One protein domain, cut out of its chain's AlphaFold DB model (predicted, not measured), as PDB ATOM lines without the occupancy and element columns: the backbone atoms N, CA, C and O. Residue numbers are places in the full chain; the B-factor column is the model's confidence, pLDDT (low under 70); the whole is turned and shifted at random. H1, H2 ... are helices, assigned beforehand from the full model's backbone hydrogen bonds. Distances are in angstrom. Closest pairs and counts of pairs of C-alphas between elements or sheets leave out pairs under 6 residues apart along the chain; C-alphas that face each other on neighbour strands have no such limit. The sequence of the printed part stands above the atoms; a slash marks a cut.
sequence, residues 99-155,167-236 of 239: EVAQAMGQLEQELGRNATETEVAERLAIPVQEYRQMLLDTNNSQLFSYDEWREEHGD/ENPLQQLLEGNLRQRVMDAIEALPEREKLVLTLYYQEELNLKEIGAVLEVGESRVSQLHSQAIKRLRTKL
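Overview. This is residues 99 to 155 and 167 to 236 of the 239 residues of the protein "RNA polymerase sigma factor FliA" of Citrobacter freundii (UniProt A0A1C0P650). Look first for H3, the longest helix: it crosses H7, which runs through the middle of a body of crossed helices, with H5 across H7 on the other side. H6 packs on the start of H7, H1 packs near its end, and H2 joins H1 to H3. Two arms stick out of the body to one side, residues 144 to 155 and 167 to 177. The printed part has 127 residues, seven named helices, H1 to H7, and no named strand: all helix, compact, with a radius of gyration of the C-alphas of 15.9 A and spans of 54 by 36 by 26 A.

Arrangement. Begin with H3, residues 128 to 152, which has a kink of 32 degrees near residue 139. Its residues 132 to 139 touch the hub H7, residues 218 to 236, at a steep tilt of 59 degrees; the closest C-alphas, Asn 139 and Ser 226, are 5.2 A apart. H5, residues 191 to 201, touches H7 about perpendicular at 83 degrees, C-alphas 193 and 228 being closest at 5.4 A. H6, residues 207 to 213, touches H7, closest at C-alphas 208 and 218, 5.1 A. H4, residues 169 to 187, touches H7 with residues 181 to 186 alone, closest at C-alphas 185 and 232, 6.1 A. H1, residues 99 to 111, touches H7, closest at C-alphas 101 and 230, 5.9 A. H2, residues 117 to 123, touches H1, closest at C-alphas 104 and 120, 6.1 A, and H3, closest at C-alphas 121 and 128, 5.3 A. Every O i to N i+4 pair is within hydrogen-bond range in H1, H2, H4, H5, H6 and H7; in H3 15 of 21 are.

Along the chain. Find C-alpha 128 at (38.507, -42.425, -9.007); from there H3 runs 35.4 A to C-alpha 152. H7 runs 26.9 A to C-alpha 236 at (18.839, -59.061, -9.536), and H4 runs 26.7 A.

Size, cuts and confidence. Residues 156 to 166 are not printed; C-alphas 155 and 167 are 17.9 A apart across the cut. The links printed whole are tight. Mean pLDDT of the printed part is 74.3; look for values under 70 at residues 137 to 155 and 167 to 179, among others.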
ATOM      1  N   GLU A  99      31.632 -53.621 -17.347       80.06
ATOM      2  CA  GLU A  99      32.899 -53.782 -16.620       80.06
ATOM      3  C   GLU A  99      32.782 -53.300 -15.172       80.06
ATOM      4  O   GLU A  99      33.152 -54.027 -14.252       80.06
ATOM      5  N   VAL A 100      32.169 -52.131 -14.944       84.06
ATOM      6  CA  VAL A 100      31.912 -51.622 -13.589       84.06
ATOM      7  C   VAL A 100      31.014 -52.574 -12.795       84.06
ATOM      8  O   VAL A 100      31.336 -52.902 -11.657       84.06
ATOM      9  N   ALA A 101      29.903 -53.040 -13.375       75.25
ATOM     10  CA  ALA A 101      28.985 -53.945 -12.680       75.25
ATOM     11  C   ALA A 101      29.653 -55.284 -12.314       75.25
ATOM     12  O   ALA A 101      29.440 -55.801 -11.215       75.25
ATOM     13  N   GLN A 102      30.488 -55.820 -13.210       77.81
ATOM     14  CA  GLN A 102      31.257 -57.039 -12.976       77.81
ATOM     15  C   GLN A 102      32.303 -56.838 -11.874       77.81
ATOM     16  O   GLN A 102      32.368 -57.651 -10.952       77.81
ATOM     17  N   ALA A 103      33.085 -55.758 -11.943       86.62
ATOM     18  CA  ALA A 103      34.090 -55.435 -10.938       86.62
ATOM     19  C   ALA A 103      33.451 -55.269  -9.555       86.62
ATOM     20  O   ALA A 103      33.914 -55.884  -8.600       86.62
ATOM     21  N   MET A 104      32.341 -54.528  -9.456       82.81
ATOM     22  CA  MET A 104      31.584 -54.383  -8.208       82.81
ATOM     23  C   MET A 104      31.112 -55.737  -7.669       82.81
ATOM     24  O   MET A 104      31.344 -56.038  -6.505       82.81
ATOM     25  N   GLY A 105      30.505 -56.579  -8.513       79.00
ATOM     26  CA  GLY A 105      29.991 -57.883  -8.087       79.00
ATOM     27  C   GLY A 105      31.071 -58.854  -7.604       79.00
ATOM     28  O   GLY A 105      30.843 -59.579  -6.638       79.00
ATOM     29  N   GLN A 106      32.241 -58.863  -8.250       86.00
ATOM     30  CA  GLN A 106      33.387 -59.669  -7.813       86.00
ATOM     31  C   GLN A 106      33.939 -59.162  -6.481       86.00
ATOM     32  O   GLN A 106      34.164 -59.943  -5.562       86.00
ATOM     33  N   LEU A 107      34.095 -57.846  -6.352       89.69
ATOM     34  CA  LEU A 107      34.688 -57.230  -5.172       89.69
ATOM     35  C   LEU A 107      33.786 -57.371  -3.937       89.69
ATOM     36  O   LEU A 107      34.267 -57.672  -2.851       89.69
ATOM     37  N   GLU A 108      32.470 -57.240  -4.110       85.94
ATOM     38  CA  GLU A 108      31.488 -57.502  -3.050       85.94
ATOM     39  C   GLU A 108      31.489 -58.970  -2.606       85.94
ATOM     40  O   GLU A 108      31.358 -59.256  -1.415       85.94
ATOM     41  N   GLN A 109      31.670 -59.902  -3.548       86.31
ATOM     42  CA  GLN A 109      31.768 -61.329  -3.245       86.31
ATOM     43  C   GLN A 109      33.054 -61.669  -2.478       86.31
ATOM     44  O   GLN A 109      33.015 -62.496  -1.572       86.31
ATOM     45  N   GLU A 110      34.175 -61.034  -2.819       89.06
ATOM     46  CA  GLU A 110      35.460 -61.233  -2.141       89.06
ATOM     47  C   GLU A 110      35.492 -60.596  -0.743       89.06
ATOM     48  O   GLU A 110      36.023 -61.188   0.194       89.06
ATOM     49  N   LEU A 111      34.918 -59.400  -0.585       88.50
ATOM     50  CA  LEU A 111      34.954 -58.651   0.675       88.50
ATOM     51  C   LEU A 111      33.842 -59.037   1.657       88.50
ATOM     52  O   LEU A 111      33.928 -58.688   2.835       88.50
ATOM     53  N   GLY A 112      32.768 -59.675   1.186       83.12
ATOM     54  CA  GLY A 112      31.577 -59.955   1.996       83.12
ATOM     55  C   GLY A 112      30.827 -58.695   2.454       83.12
ATOM     56  O   GLY A 112      29.999 -58.761   3.359       83.12
ATOM     57  N   ARG A 113      31.123 -57.538   1.850       85.00
ATOM     58  CA  ARG A 113      30.499 -56.232   2.117       85.00
ATOM     59  C   ARG A 113      30.434 -55.397   0.841       85.00
ATOM     60  O   ARG A 113      31.115 -55.692  -0.135       85.00
ATOM     61  N   ASN A 114      29.662 -54.311   0.879       77.06
ATOM     62  CA  ASN A 114      29.552 -53.374  -0.238       77.06
ATOM     63  C   ASN A 114      30.924 -52.758  -0.594       77.06
ATOM     64  O   ASN A 114      31.645 -52.268   0.283       77.06
ATOM     65  N   ALA A 115      31.258 -52.773  -1.888       86.44
ATOM     66  CA  ALA A 115      32.478 -52.179  -2.432       86.44
ATOM     67  C   ALA A 115      32.410 -50.641  -2.416       86.44
ATOM     68  O   ALA A 115      31.373 -50.059  -2.760       86.44
ATOM     69  N   THR A 116      33.507 -49.985  -2.040       87.56
ATOM     70  CA  THR A 116      33.659 -48.519  -2.059       87.56
ATOM     71  C   THR A 116      34.126 -48.017  -3.430       87.56
ATOM     72  O   THR A 116      34.672 -48.772  -4.230       87.56
ATOM     73  N   GLU A 117      33.939 -46.724  -3.720       85.12
ATOM     74  CA  GLU A 117      34.353 -46.129  -5.007       85.12
ATOM     75  C   GLU A 117      35.845 -46.299  -5.292       85.12
ATOM     76  O   GLU A 117      36.229 -46.556  -6.430       85.12
ATOM     77  N   THR A 118      36.676 -46.148  -4.260       89.44
ATOM     78  CA  THR A 118      38.131 -46.291  -4.346       89.44
ATOM     79  C   THR A 118      38.518 -47.724  -4.675       89.44
ATOM     80  O   THR A 118      39.298 -47.936  -5.593       89.44
ATOM     81  N   GLU A 119      37.902 -48.707  -4.015       89.94
ATOM     82  CA  GLU A 119      38.189 -50.125  -4.261       89.94
ATOM     83  C   GLU A 119      37.759 -50.564  -5.671       89.94
ATOM     84  O   GLU A 119      38.455 -51.340  -6.329       89.94
ATOM     85  N   VAL A 120      36.626 -50.053  -6.171       88.88
ATOM     86  CA  VAL A 120      36.162 -50.340  -7.540       88.88
ATOM     87  C   VAL A 120      37.082 -49.690  -8.575       88.88
ATOM     88  O   VAL A 120      37.431 -50.332  -9.564       88.88
ATOM     89  N   ALA A 121      37.504 -48.443  -8.349       91.25
ATOM     90  CA  ALA A 121      38.438 -47.749  -9.233       91.25
ATOM     91  C   ALA A 121      39.812 -48.446  -9.275       91.25
ATOM     92  O   ALA A 121      40.355 -48.664 -10.357       91.25
ATOM     93  N   GLU A 122      40.323 -48.884  -8.120       92.12
ATOM     94  CA  GLU A 122      41.561 -49.666  -8.015       92.12
ATOM     95  C   GLU A 122      41.460 -51.007  -8.749       92.12
ATOM     96  O   GLU A 122      42.357 -51.351  -9.519       92.12
ATOM     97  N   ARG A 123      40.348 -51.742  -8.593       90.94
ATOM     98  CA  ARG A 123      40.105 -53.001  -9.323       90.94
ATOM     99  C   ARG A 123      40.075 -52.803 -10.837       90.94
ATOM    100  O   ARG A 123      40.499 -53.693 -11.570       90.94
ATOM    101  N   LEU A 124      39.562 -51.665 -11.295       89.62
ATOM    102  CA  LEU A 124      39.504 -51.297 -12.709       89.62
ATOM    103  C   LEU A 124      40.803 -50.649 -13.220       89.62
ATOM    104  O   LEU A 124      40.895 -50.364 -14.410       89.62
ATOM    105  N   ALA A 125      41.799 -50.437 -12.352       92.44
ATOM    106  CA  ALA A 125      43.062 -49.768 -12.664       92.44
ATOM    107  C   ALA A 125      42.892 -48.365 -13.285       92.44
ATOM    108  O   ALA A 125      43.669 -47.957 -14.149       92.44
ATOM    109  N   ILE A 126      41.888 -47.616 -12.821       92.25
ATOM    110  CA  ILE A 126      41.585 -46.249 -13.266       92.25
ATOM    111  C   ILE A 126      41.551 -45.280 -12.077       92.25
ATOM    112  O   ILE A 126      41.269 -45.686 -10.946       92.25
ATOM    113  N   PRO A 127      41.801 -43.978 -12.287       93.25
ATOM    114  CA  PRO A 127      41.608 -42.984 -11.241       93.25
ATOM    115  C   PRO A 127      40.128 -42.870 -10.841       93.25
ATOM    116  O   PRO A 127      39.222 -42.960 -11.669       93.25
ATOM    117  N   VAL A 128      39.872 -42.578  -9.561       88.75
ATOM    118  CA  VAL A 128      38.507 -42.425  -9.007       88.75
ATOM    119  C   VAL A 128      37.686 -41.374  -9.765       88.75
ATOM    120  O   VAL A 128      36.475 -41.525  -9.923       88.75
ATOM    121  N   GLN A 129      38.329 -40.321 -10.272       86.88
ATOM    122  CA  GLN A 129      37.681 -39.300 -11.100       86.88
ATOM    123  C   GLN A 129      37.131 -39.877 -12.410       86.88
ATOM    124  O   GLN A 129      36.013 -39.544 -12.795       86.88
ATOM    125  N   GLU A 130      37.879 -40.762 -13.067       86.06
ATOM    126  CA  GLU A 130      37.443 -41.417 -14.302       86.06
ATOM    127  C   GLU A 130      36.315 -42.411 -14.020       86.06
ATOM    128  O   GLU A 130      35.302 -42.400 -14.715       86.06
ATOM    129  N   TYR A 131      36.400 -43.164 -12.918       86.81
ATOM    130  CA  TYR A 131      35.293 -44.004 -12.450       86.81
ATOM    131  C   TYR A 131      34.004 -43.198 -12.212       86.81
ATOM    132  O   TYR A 131      32.912 -43.600 -12.627       86.81
ATOM    133  N   ARG A 132      34.115 -42.023 -11.580       82.88
ATOM    134  CA  ARG A 132      32.980 -41.111 -11.367       82.88
ATOM    135  C   ARG A 132      32.404 -40.584 -12.678       82.88
ATOM    136  O   ARG A 132      31.183 -40.501 -12.788       82.88
ATOM    137  N   GLN A 133      33.245 -40.279 -13.664       79.69
ATOM    138  CA  GLN A 133      32.786 -39.877 -14.993       79.69
ATOM    139  C   GLN A 133      32.052 -41.025 -15.696       79.69
ATOM    140  O   GLN A 133      30.931 -40.842 -16.162       79.69
ATOM    141  N   MET A 134      32.608 -42.240 -15.663       80.50
ATOM    142  CA  MET A 134      31.960 -43.433 -16.216       80.50
ATOM    143  C   MET A 134      30.592 -43.697 -15.573       80.50
ATOM    144  O   MET A 134      29.672 -44.163 -16.247       80.50
ATOM    145  N   LEU A 135      30.431 -43.425 -14.273       75.94
ATOM    146  CA  LEU A 135      29.135 -43.519 -13.596       75.94
ATOM    147  C   LEU A 135      28.125 -42.504 -14.135       75.94
ATOM    148  O   LEU A 135      27.010 -42.910 -14.457       75.94
ATOM    149  N   LEU A 136      28.521 -41.236 -14.279       71.19
ATOM    150  CA  LEU A 136      27.669 -40.182 -14.840       71.19
ATOM    151  C   LEU A 136      27.223 -40.521 -16.266       71.19
ATOM    152  O   LEU A 136      26.030 -40.473 -16.562       71.19
ATOM    153  N   ASP A 137      28.156 -40.959 -17.113       68.44
ATOM    154  CA  ASP A 137      27.867 -41.329 -18.502       68.44
ATOM    155  C   ASP A 137      26.911 -42.536 -18.581       68.44
ATOM    156  O   ASP A 137      26.086 -42.637 -19.491       68.44
ATOM    157  N   THR A 138      26.977 -43.448 -17.600       65.81
ATOM    158  CA  THR A 138      26.082 -44.613 -17.537       65.81
ATOM    159  C   THR A 138      24.664 -44.250 -17.076       65.81
ATOM    160  O   THR A 138      23.714 -44.887 -17.530       65.81
ATOM    161  N   ASN A 139      24.486 -43.259 -16.190       58.78
ATOM    162  CA  ASN A 139      23.174 -42.934 -15.598       58.78
ATOM    163  C   ASN A 139      22.130 -42.587 -16.664       58.78
ATOM    164  O   ASN A 139      20.993 -43.054 -16.619       58.78
ATOM    165  N   ASN A 140      22.569 -41.838 -17.676       54.00
ATOM    166  CA  ASN A 140      21.737 -41.455 -18.805       54.00
ATOM    167  C   ASN A 140      21.309 -42.695 -19.602       54.00
ATOM    168  O   ASN A 140      20.138 -42.844 -19.913       54.00
ATOM    169  N   SER A 141      22.207 -43.656 -19.836       52.97
ATOM    170  CA  SER A 141      21.889 -44.896 -20.559       52.97
ATOM    171  C   SER A 141      20.916 -45.825 -19.825       52.97
ATOM    172  O   SER A 141      20.248 -46.628 -20.475       52.97
ATOM    173  N   GLN A 142      20.887 -45.803 -18.489       48.69
ATOM    174  CA  GLN A 142      20.270 -46.873 -17.698       48.69
ATOM    175  C   GLN A 142      18.788 -46.622 -17.372       48.69
ATOM    176  O   GLN A 142      18.039 -47.585 -17.218       48.69
ATOM    177  N   LEU A 143      18.339 -45.360 -17.363       47.91
ATOM    178  CA  LEU A 143      16.917 -44.996 -17.241       47.91
ATOM    179  C   LEU A 143      16.079 -45.493 -18.434       47.91
ATOM    180  O   LEU A 143      14.926 -45.876 -18.255       47.91
ATOM    181  N   PHE A 144      16.681 -45.582 -19.622       47.53
ATOM    182  CA  PHE A 144      16.005 -46.047 -20.835       47.53
ATOM    183  C   PHE A 144      15.937 -47.567 -20.958       47.53
ATOM    184  O   PHE A 144      15.024 -48.057 -21.600       47.53
ATOM    185  N   SER A 145      16.810 -48.321 -20.278       45.53
ATOM    186  CA  SER A 145      16.692 -49.787 -20.188       45.53
ATOM    187  C   SER A 145      15.461 -50.222 -19.374       45.53
ATOM    188  O   SER A 145      14.927 -51.299 -19.614       45.53
ATOM    189  N   TYR A 146      14.999 -49.396 -18.425       44.47
ATOM    190  CA  TYR A 146      13.754 -49.630 -17.681       44.47
ATOM    191  C   TYR A 146      12.511 -49.261 -18.503       44.47
ATOM    192  O   TYR A 146      11.520 -49.987 -18.467       44.47
ATOM    193  N   ASP A 147      12.570 -48.170 -19.274       46.41
ATOM    194  CA  ASP A 147      11.513 -47.829 -20.236       46.41
ATOM    195  C   ASP A 147      11.460 -48.842 -21.402       46.41
ATOM    196  O   ASP A 147      10.372 -49.210 -21.823       46.41
ATOM    197  N   GLU A 148      12.605 -49.362 -21.866       46.31
ATOM    198  CA  GLU A 148      12.706 -50.488 -22.812       46.31
ATOM    199  C   GLU A 148      12.095 -51.757 -22.229       46.31
ATOM    200  O   GLU A 148      11.294 -52.395 -22.895       46.31
ATOM    201  N   TRP A 149      12.399 -52.091 -20.970       43.03
ATOM    202  CA  TRP A 149      11.757 -53.217 -20.292       43.03
ATOM    203  C   TRP A 149      10.231 -53.034 -20.217       43.03
ATOM    204  O   TRP A 149       9.504 -53.984 -20.492       43.03
ATOM    205  N   ARG A 150       9.737 -51.816 -19.939       45.50
ATOM    206  CA  ARG A 150       8.298 -51.485 -19.969       45.50
ATOM    207  C   ARG A 150       7.673 -51.533 -21.369       45.50
ATOM    208  O   ARG A 150       6.513 -51.896 -21.478       45.50
ATOM    209  N   GLU A 151       8.374 -51.143 -22.429       43.81
ATOM    210  CA  GLU A 151       7.848 -51.234 -23.804       43.81
ATOM    211  C   GLU A 151       7.850 -52.678 -24.317       43.81
ATOM    212  O   GLU A 151       6.885 -53.114 -24.940       43.81
ATOM    213  N   GLU A 152       8.916 -53.425 -24.039       35.22
ATOM    214  CA  GLU A 152       9.134 -54.789 -24.530       35.22
ATOM    215  C   GLU A 152       8.261 -55.813 -23.790       35.22
ATOM    216  O   GLU A 152       7.836 -56.805 -24.380       35.22
ATOM    217  N   HIS A 153       7.926 -55.544 -22.525       37.47
ATOM    218  CA  HIS A 153       6.940 -56.325 -21.766       37.47
ATOM    219  C   HIS A 153       5.526 -55.746 -21.900       37.47
ATOM    220  O   HIS A 153       4.586 -56.297 -21.329       37.47
ATOM    221  N   GLY A 154       5.376 -54.650 -22.656       36.19
ATOM    222  CA  GLY A 154       4.198 -53.800 -22.613       36.19
ATOM    223  C   GLY A 154       3.890 -53.355 -21.185       36.19
ATOM    224  O   GLY A 154       4.549 -53.709 -20.205       36.19
ATOM    225  N   ASP A 155       2.787 -52.647 -21.032       40.41
ATOM    226  CA  ASP A 155       2.006 -52.859 -19.828       40.41
ATOM    227  C   ASP A 155       1.615 -54.359 -19.830       40.41
ATOM    228  O   ASP A 155       0.567 -54.748 -20.321       40.41
ATOM    229  N   GLU A 167      -7.405 -64.620 -11.138       47.22
ATOM    230  CA  GLU A 167      -7.407 -65.889 -11.892       47.22
ATOM    231  C   GLU A 167      -6.036 -66.531 -12.168       47.22
ATOM    232  O   GLU A 167      -5.999 -67.668 -12.641       47.22
ATOM    233  N   ASN A 168      -4.902 -65.904 -11.823       49.62
ATOM    234  CA  ASN A 168      -3.584 -66.521 -12.051       49.62
ATOM    235  C   ASN A 168      -2.698 -66.605 -10.789       49.62
ATOM    236  O   ASN A 168      -1.817 -65.764 -10.574       49.62
ATOM    237  N   PRO A 169      -2.869 -67.648  -9.952       57.84
ATOM    238  CA  PRO A 169      -2.108 -67.815  -8.711       57.84
ATOM    239  C   PRO A 169      -0.592 -67.968  -8.924       57.84
ATOM    240  O   PRO A 169       0.186 -67.636  -8.031       57.84
ATOM    241  N   LEU A 170      -0.139 -68.424 -10.099       52.22
ATOM    242  CA  LEU A 170       1.290 -68.484 -10.435       52.22
ATOM    243  C   LEU A 170       1.884 -67.094 -10.694       52.22
ATOM    244  O   LEU A 170       3.023 -66.837 -10.309       52.22
ATOM    245  N   GLN A 171       1.114 -66.199 -11.311       50.41
ATOM    246  CA  GLN A 171       1.547 -64.841 -11.639       50.41
ATOM    247  C   GLN A 171       1.637 -63.970 -10.380       50.41
ATOM    248  O   GLN A 171       2.658 -63.323 -10.165       50.41
ATOM    249  N   GLN A 172       0.665 -64.084  -9.466       52.94
ATOM    250  CA  GLN A 172       0.737 -63.464  -8.134       52.94
ATOM    251  C   GLN A 172       1.951 -63.948  -7.322       52.94
ATOM    252  O   GLN A 172       2.597 -63.169  -6.620       52.94
ATOM    253  N   LEU A 173       2.291 -65.238  -7.424       54.41
ATOM    254  CA  LEU A 173       3.439 -65.818  -6.727       54.41
ATOM    255  C   LEU A 173       4.767 -65.329  -7.330       54.41
ATOM    256  O   LEU A 173       5.701 -65.023  -6.585       54.41
ATOM    257  N   LEU A 174       4.853 -65.212  -8.659       54.97
ATOM    258  CA  LEU A 174       6.002 -64.645  -9.377       54.97
ATOM    259  C   LEU A 174       6.207 -63.158  -9.061       54.97
ATOM    260  O   LEU A 174       7.323 -62.757  -8.726       54.97
ATOM    261  N   GLU A 175       5.143 -62.357  -9.092       54.81
ATOM    262  CA  GLU A 175       5.180 -60.928  -8.760       54.81
ATOM    263  C   GLU A 175       5.527 -60.687  -7.289       54.81
ATOM    264  O   GLU A 175       6.378 -59.847  -6.984       54.81
ATOM    265  N   GLY A 176       4.943 -61.466  -6.371       58.31
ATOM    266  CA  GLY A 176       5.273 -61.416  -4.946       58.31
ATOM    267  C   GLY A 176       6.742 -61.748  -4.677       58.31
ATOM    268  O   GLY A 176       7.411 -61.043  -3.921       58.31
ATOM    269  N   ASN A 177       7.282 -62.764  -5.360       65.88
ATOM    270  CA  ASN A 177       8.700 -63.115  -5.265       65.88
ATOM    271  C   ASN A 177       9.613 -62.029  -5.838       65.88
ATOM    272  O   ASN A 177      10.647 -61.729  -5.243       65.88
ATOM    273  N   LEU A 178       9.257 -61.433  -6.980       64.62
ATOM    274  CA  LEU A 178      10.053 -60.367  -7.582       64.62
ATOM    275  C   LEU A 178      10.059 -59.118  -6.695       64.62
ATOM    276  O   LEU A 178      11.125 -58.569  -6.423       64.62
ATOM    277  N   ARG A 179       8.890 -58.707  -6.189       67.62
ATOM    278  CA  ARG A 179       8.754 -57.558  -5.286       67.62
ATOM    279  C   ARG A 179       9.581 -57.746  -4.018       67.62
ATOM    280  O   ARG A 179      10.313 -56.832  -3.643       67.62
ATOM    281  N   GLN A 180       9.505 -58.922  -3.394       75.12
ATOM    282  CA  GLN A 180      10.283 -59.219  -2.194       75.12
ATOM    283  C   GLN A 180      11.789 -59.189  -2.486       75.12
ATOM    284  O   GLN A 180      12.534 -58.531  -1.773       75.12
ATOM    285  N   ARG A 181      12.239 -59.789  -3.595       73.25
ATOM    286  CA  ARG A 181      13.657 -59.761  -3.998       73.25
ATOM    287  C   ARG A 181      14.172 -58.352  -4.275       73.25
ATOM    288  O   ARG A 181      15.310 -58.043  -3.935       73.25
ATOM    289  N   VAL A 182      13.357 -57.502  -4.899       75.00
ATOM    290  CA  VAL A 182      13.700 -56.090  -5.115       75.00
ATOM    291  C   VAL A 182      13.805 -55.362  -3.775       75.00
ATOM    292  O   VAL A 182      14.773 -54.634  -3.570       75.00
ATOM    293  N   MET A 183      12.869 -55.592  -2.849       79.50
ATOM    294  CA  MET A 183      12.919 -55.013  -1.501       79.50
ATOM    295  C   MET A 183      14.182 -55.449  -0.752       79.50
ATOM    296  O   MET A 183      14.915 -54.588  -0.277       79.50
ATOM    297  N   ASP A 184      14.504 -56.744  -0.745       82.81
ATOM    298  CA  ASP A 184      15.704 -57.287  -0.096       82.81
ATOM    299  C   ASP A 184      16.994 -56.729  -0.736       82.81
ATOM    300  O   ASP A 184      17.976 -56.416  -0.055       82.81
ATOM    301  N   ALA A 185      17.000 -56.555  -2.063       82.50
ATOM    302  CA  ALA A 185      18.126 -55.966  -2.781       82.50
ATOM    303  C   ALA A 185      18.325 -54.483  -2.425       82.50
ATOM    304  O   ALA A 185      19.473 -54.068  -2.253       82.50
ATOM    305  N   ILE A 186      17.234 -53.716  -2.290       83.94
ATOM    306  CA  ILE A 186      17.241 -52.312  -1.843       83.94
ATOM    307  C   ILE A 186      17.658 -52.211  -0.372       83.94
ATOM    308  O   ILE A 186      18.416 -51.313  -0.009       83.94
ATOM    309  N   GLU A 187      17.204 -53.133   0.478       86.50
ATOM    310  CA  GLU A 187      17.562 -53.202   1.898       86.50
ATOM    311  C   GLU A 187      19.073 -53.340   2.098       86.50
ATOM    312  O   GLU A 187      19.651 -52.702   2.973       86.50
ATOM    313  N   ALA A 188      19.713 -54.130   1.240       85.44
ATOM    314  CA  ALA A 188      21.137 -54.415   1.297       85.44
ATOM    315  C   ALA A 188      22.026 -53.355   0.602       85.44
ATOM    316  O   ALA A 188      23.235 -53.579   0.450       85.44
ATOM    317  N   LEU A 189      21.457 -52.237   0.136       87.94
ATOM    318  CA  LEU A 189      22.218 -51.096  -0.384       87.94
ATOM    319  C   LEU A 189      22.826 -50.262   0.757       87.94
ATOM    320  O   LEU A 189      22.281 -50.224   1.859       87.94
ATOM    321  N   PRO A 190      23.928 -49.532   0.504       89.25
ATOM    322  CA  PRO A 190      24.409 -48.507   1.428       89.25
ATOM    323  C   PRO A 190      23.324 -47.464   1.739       89.25
ATOM    324  O   PRO A 190      22.605 -47.037   0.836       89.25
ATOM    325  N   GLU A 191      23.254 -46.980   2.984       88.19
ATOM    326  CA  GLU A 191      22.206 -46.042   3.435       88.19
ATOM    327  C   GLU A 191      22.059 -44.812   2.531       88.19
ATOM    328  O   GLU A 191      20.947 -44.418   2.188       88.19
ATOM    329  N   ARG A 192      23.183 -44.231   2.082       88.19
ATOM    330  CA  ARG A 192      23.166 -43.054   1.196       88.19
ATOM    331  C   ARG A 192      22.582 -43.362  -0.183       88.19
ATOM    332  O   ARG A 192      21.903 -42.515  -0.746       88.19
ATOM    333  N   GLU A 193      22.846 -44.549  -0.725       89.06
ATOM    334  CA  GLU A 193      22.293 -45.000  -2.008       89.06
ATOM    335  C   GLU A 193      20.788 -45.298  -1.871       89.06
ATOM    336  O   GLU A 193      19.995 -44.839  -2.692       89.06
ATOM    337  N   LYS A 194      20.389 -45.982  -0.787       90.31
ATOM    338  CA  LYS A 194      18.984 -46.277  -0.451       90.31
ATOM    339  C   LYS A 194      18.159 -44.994  -0.328       90.31
ATOM    340  O   LYS A 194      17.115 -44.874  -0.961       90.31
ATOM    341  N   LEU A 195      18.672 -44.009   0.412       89.88
ATOM    342  CA  LEU A 195      18.019 -42.716   0.616       89.88
ATOM    343  C   LEU A 195      17.840 -41.940  -0.696       89.88
ATOM    344  O   LEU A 195      16.771 -41.384  -0.928       89.88
ATOM    345  N   VAL A 196      18.845 -41.941  -1.580       88.62
ATOM    346  CA  VAL A 196      18.727 -41.312  -2.907       88.62
ATOM    347  C   VAL A 196      17.613 -41.960  -3.733       88.62
ATOM    348  O   VAL A 196      16.836 -41.239  -4.353       88.62
ATOM    349  N   LEU A 197      17.492 -43.292  -3.724       84.12
ATOM    350  CA  LEU A 197      16.413 -43.976  -4.448       84.12
ATOM    351  C   LEU A 197      15.035 -43.690  -3.843       84.12
ATOM    352  O   LEU A 197      14.093 -43.463  -4.596       84.12
ATOM    353  N   THR A 198      14.909 -43.656  -2.514       84.88
ATOM    354  CA  THR A 198      13.658 -43.283  -1.834       84.88
ATOM    355  C   THR A 198      13.219 -41.875  -2.223       84.88
ATOM    356  O   THR A 198      12.096 -41.685  -2.683       84.88
ATOM    357  N   LEU A 199      14.115 -40.891  -2.125       82.88
ATOM    358  CA  LEU A 199      13.782 -39.511  -2.474       82.88
ATOM    359  C   LEU A 199      13.430 -39.357  -3.964       82.88
ATOM    360  O   LEU A 199      12.570 -38.558  -4.311       82.88
ATOM    361  N   TYR A 200      14.066 -40.135  -4.843       78.44
ATOM    362  CA  TYR A 200      13.833 -40.053  -6.285       78.44
ATOM    363  C   TYR A 200      12.550 -40.761  -6.745       78.44
ATOM    364  O   TYR A 200      11.811 -40.227  -7.568       78.44
ATOM    365  N   TYR A 201      12.289 -41.977  -6.255       75.00
ATOM    366  CA  TYR A 201      11.189 -42.820  -6.745       75.00
ATOM    367  C   TYR A 201       9.928 -42.765  -5.883       75.00
ATOM    368  O   TYR A 201       8.855 -43.087  -6.383       75.00
ATOM    369  N   GLN A 202      10.053 -42.416  -4.603       71.81
ATOM    370  CA  GLN A 202       8.945 -42.399  -3.646       71.81
ATOM    371  C   GLN A 202       8.461 -40.972  -3.391       71.81
ATOM    372  O   GLN A 202       7.264 -40.719  -3.447       71.81
ATOM    373  N   GLU A 203       9.397 -40.043  -3.196       70.56
ATOM    374  CA  GLU A 203       9.096 -38.623  -2.962       70.56
ATOM    375  C   GLU A 203       9.118 -37.780  -4.254       70.56
ATOM    376  O   GLU A 203       8.915 -36.571  -4.207       70.56
ATOM    377  N   GLU A 204       9.390 -38.411  -5.405       68.06
ATOM    378  CA  GLU A 204       9.429 -37.799  -6.746       68.06
ATOM    379  C   GLU A 204      10.340 -36.558  -6.878       68.06
ATOM    380  O   GLU A 204      10.165 -35.737  -7.783       68.06
ATOM    381  N   LEU A 205      11.352 -36.426  -6.013       69.69
ATOM    382  CA  LEU A 205      12.277 -35.295  -6.035       69.69
ATOM    383  C   LEU A 205      13.262 -35.393  -7.204       69.69
ATOM    384  O   LEU A 205      13.766 -36.463  -7.556       69.69
ATOM    385  N   ASN A 206      13.613 -34.244  -7.780       72.69
ATOM    386  CA  ASN A 206      14.659 -34.182  -8.799       72.69
ATOM    387  C   ASN A 206      16.073 -34.205  -8.179       72.69
ATOM    388  O   ASN A 206      16.270 -33.937  -6.996       72.69
ATOM    389  N   LEU A 207      17.104 -34.508  -8.979       76.19
ATOM    390  CA  LEU A 207      18.487 -34.656  -8.486       76.19
ATOM    391  C   LEU A 207      19.028 -33.393  -7.792       76.19
ATOM    392  O   LEU A 207      19.874 -33.494  -6.900       76.19
ATOM    393  N   LYS A 208      18.533 -32.214  -8.181       69.25
ATOM    394  CA  LYS A 208      18.897 -30.930  -7.578       69.25
ATOM    395  C   LYS A 208      18.252 -30.752  -6.201       69.25
ATOM    396  O   LYS A 208      18.935 -30.342  -5.267       69.25
ATOM    397  N   GLU A 209      16.975 -31.092  -6.063       68.12
ATOM    398  CA  GLU A 209      16.240 -31.104  -4.792       68.12
ATOM    399  C   GLU A 209      16.833 -32.126  -3.826       68.12
ATOM    400  O   GLU A 209      17.115 -31.797  -2.678       68.12
ATOM    401  N   ILE A 210      17.132 -33.331  -4.310       80.75
ATOM    402  CA  ILE A 210      17.816 -34.360  -3.522       80.75
ATOM    403  C   ILE A 210      19.202 -33.868  -3.088       80.75
ATOM    404  O   ILE A 210      19.612 -34.098  -1.953       80.75
ATOM    405  N   GLY A 211      19.922 -33.158  -3.960       81.69
ATOM    406  CA  GLY A 211      21.212 -32.555  -3.621       81.69
ATOM    407  C   GLY A 211      21.097 -31.534  -2.495       81.69
ATOM    408  O   GLY A 211      21.921 -31.536  -1.582       81.69
ATOM    409  N   ALA A 212      20.037 -30.724  -2.509       83.38
ATOM    410  CA  ALA A 212      19.742 -29.785  -1.433       83.38
ATOM    411  C   ALA A 212      19.407 -30.501  -0.112       83.38
ATOM    412  O   ALA A 212      19.909 -30.095   0.931       83.38
ATOM    413  N   VAL A 213      18.628 -31.589  -0.153       86.75
ATOM    414  CA  VAL A 213      18.286 -32.401   1.032       86.75
ATOM    415  C   VAL A 213      19.517 -33.093   1.626       86.75
ATOM    416  O   VAL A 213      19.645 -33.203   2.841       86.75
ATOM    417  N   LEU A 214      20.429 -33.566   0.776       85.88
ATOM    418  CA  LEU A 214      21.617 -34.325   1.181       85.88
ATOM    419  C   LEU A 214      22.876 -33.463   1.363       85.88
ATOM    420  O   LEU A 214      23.950 -34.024   1.598       85.88
ATOM    421  N   GLU A 215      22.754 -32.140   1.218       87.81
ATOM    422  CA  GLU A 215      23.846 -31.157   1.269       87.81
ATOM    423  C   GLU A 215      25.034 -31.513   0.351       87.81
ATOM    424  O   GLU A 215      26.209 -31.379   0.700       87.81
ATOM    425  N   VAL A 216      24.736 -31.992  -0.860       89.00
ATOM    426  CA  VAL A 216      25.733 -32.355  -1.877       89.00
ATOM    427  C   VAL A 216      25.351 -31.807  -3.250       89.00
ATOM    428  O   VAL A 216      24.189 -31.551  -3.548       89.00
ATOM    429  N   GLY A 217      26.338 -31.646  -4.136       79.12
ATOM    430  CA  GLY A 217      26.072 -31.225  -5.513       79.12
ATOM    431  C   GLY A 217      25.263 -32.262  -6.305       79.12
ATOM    432  O   GLY A 217      25.396 -33.466  -6.083       79.12
ATOM    433  N   GLU A 218      24.497 -31.805  -7.294       77.12
ATOM    434  CA  GLU A 218      23.677 -32.643  -8.189       77.12
ATOM    435  C   GLU A 218      24.476 -33.791  -8.833       77.12
ATOM    436  O   GLU A 218      24.035 -34.939  -8.869       77.12
ATOM    437  N   SER A 219      25.718 -33.511  -9.248       70.75
ATOM    438  CA  SER A 219      26.638 -34.521  -9.786       70.75
ATOM    439  C   SER A 219      26.883 -35.674  -8.802       70.75
ATOM    440  O   SER A 219      26.936 -36.838  -9.200       70.75
ATOM    441  N   ARG A 220      26.970 -35.380  -7.497       78.62
ATOM    442  CA  ARG A 220      27.179 -36.398  -6.462       78.62
ATOM    443  C   ARG A 220      25.939 -37.266  -6.267       78.62
ATOM    444  O   ARG A 220      26.076 -38.475  -6.103       78.62
ATOM    445  N   VAL A 221      24.748 -36.672  -6.317       82.25
ATOM    446  CA  VAL A 221      23.482 -37.418  -6.258       82.25
ATOM    447  C   VAL A 221      23.337 -38.331  -7.471       82.25
ATOM    448  O   VAL A 221      23.030 -39.509  -7.317       82.25
ATOM    449  N   SER A 222      23.641 -37.821  -8.667       75.06
ATOM    450  CA  SER A 222      23.626 -38.599  -9.908       75.06
ATOM    451  C   SER A 222      24.573 -39.805  -9.835       75.06
ATOM    452  O   SER A 222      24.204 -40.921 -10.202       75.06
ATOM    453  N   GLN A 223      25.770 -39.627  -9.264       77.38
ATOM    454  CA  GLN A 223      26.711 -40.728  -9.020       77.38
ATOM    455  C   GLN A 223      26.152 -41.776  -8.048       77.38
ATOM    456  O   GLN A 223      26.231 -42.968  -8.345       77.38
ATOM    457  N   LEU A 224      25.580 -41.349  -6.915       84.75
ATOM    458  CA  LEU A 224      24.986 -42.257  -5.924       84.75
ATOM    459  C   LEU A 224      23.812 -43.042  -6.519       84.75
ATOM    460  O   LEU A 224      23.744 -44.255  -6.352       84.75
ATOM    461  N   HIS A 225      22.943 -42.371  -7.279       83.38
ATOM    462  CA  HIS A 225      21.854 -43.011  -8.012       83.38
ATOM    463  C   HIS A 225      22.398 -44.070  -8.985       83.38
ATOM    464  O   HIS A 225      21.969 -45.221  -8.971       83.38
ATOM    465  N   SER A 226      23.418 -43.717  -9.772       75.25
ATOM    466  CA  SER A 226      24.047 -44.632 -10.736       75.25
ATOM    467  C   SER A 226      24.632 -45.879 -10.073       75.25
ATOM    468  O   SER A 226      24.486 -46.987 -10.588       75.25
ATOM    469  N   GLN A 227      25.314 -45.704  -8.938       80.94
ATOM    470  CA  GLN A 227      25.879 -46.811  -8.163       80.94
ATOM    471  C   GLN A 227      24.778 -47.725  -7.635       80.94
ATOM    472  O   GLN A 227      24.859 -48.937  -7.837       80.94
ATOM    473  N   ALA A 228      23.724 -47.143  -7.061       84.94
ATOM    474  CA  ALA A 228      22.593 -47.881  -6.518       84.94
ATOM    475  C   ALA A 228      21.937 -48.767  -7.588       84.94
ATOM    476  O   ALA A 228      21.781 -49.975  -7.401       84.94
ATOM    477  N   ILE A 229      21.640 -48.199  -8.762       79.31
ATOM    478  CA  ILE A 229      21.034 -48.940  -9.874       79.31
ATOM    479  C   ILE A 229      21.971 -50.048 -10.390       79.31
ATOM    480  O   ILE A 229      21.515 -51.154 -10.690       79.31
ATOM    481  N   LYS A 230      23.289 -49.803 -10.472       73.12
ATOM    482  CA  LYS A 230      24.262 -50.840 -10.865       73.12
ATOM    483  C   LYS A 230      24.306 -51.991  -9.861       73.12
ATOM    484  O   LYS A 230      24.264 -53.143 -10.292       73.12
ATOM    485  N   ARG A 231      24.325 -51.709  -8.553       79.50
ATOM    486  CA  ARG A 231      24.283 -52.744  -7.504       79.50
ATOM    487  C   ARG A 231      23.007 -53.568  -7.573       79.50
ATOM    488  O   ARG A 231      23.078 -54.795  -7.565       79.50
ATOM    489  N   LEU A 232      21.853 -52.907  -7.696       78.50
ATOM    490  CA  LEU A 232      20.566 -53.589  -7.840       78.50
ATOM    491  C   LEU A 232      20.575 -54.526  -9.046       78.50
ATOM    492  O   LEU A 232      20.185 -55.683  -8.921       78.50
ATOM    493  N   ARG A 233      21.107 -54.080 -10.189       70.50
ATOM    494  CA  ARG A 233      21.215 -54.928 -11.380       70.50
ATOM    495  C   ARG A 233      22.138 -56.126 -11.168       70.50
ATOM    496  O   ARG A 233      21.819 -57.208 -11.637       70.50
ATOM    497  N   THR A 234      23.254 -55.968 -10.462       71.81
ATOM    498  CA  THR A 234      24.149 -57.094 -10.151       71.81
ATOM    499  C   THR A 234      23.500 -58.100  -9.196       71.81
ATOM    500  O   THR A 234      23.733 -59.300  -9.332       71.81
ATOM    501  N   LYS A 235      22.669 -57.644  -8.249       73.75
ATOM    502  CA  LYS A 235      21.941 -58.529  -7.324       73.75
ATOM    503  C   LYS A 235      20.761 -59.237  -7.992       73.75
ATOM    504  O   LYS A 235      20.541 -60.413  -7.725       73.75
ATOM    505  N   LEU A 236      20.037 -58.542  -8.868       69.69
ATOM    506  CA  LEU A 236      18.839 -59.061  -9.536       69.69
ATOM    507  C   LEU A 236      19.153 -59.832 -10.828       69.69
ATOM    508  O   LEU A 236      18.456 -60.784 -11.147       69.69
TER     509      LEU A 236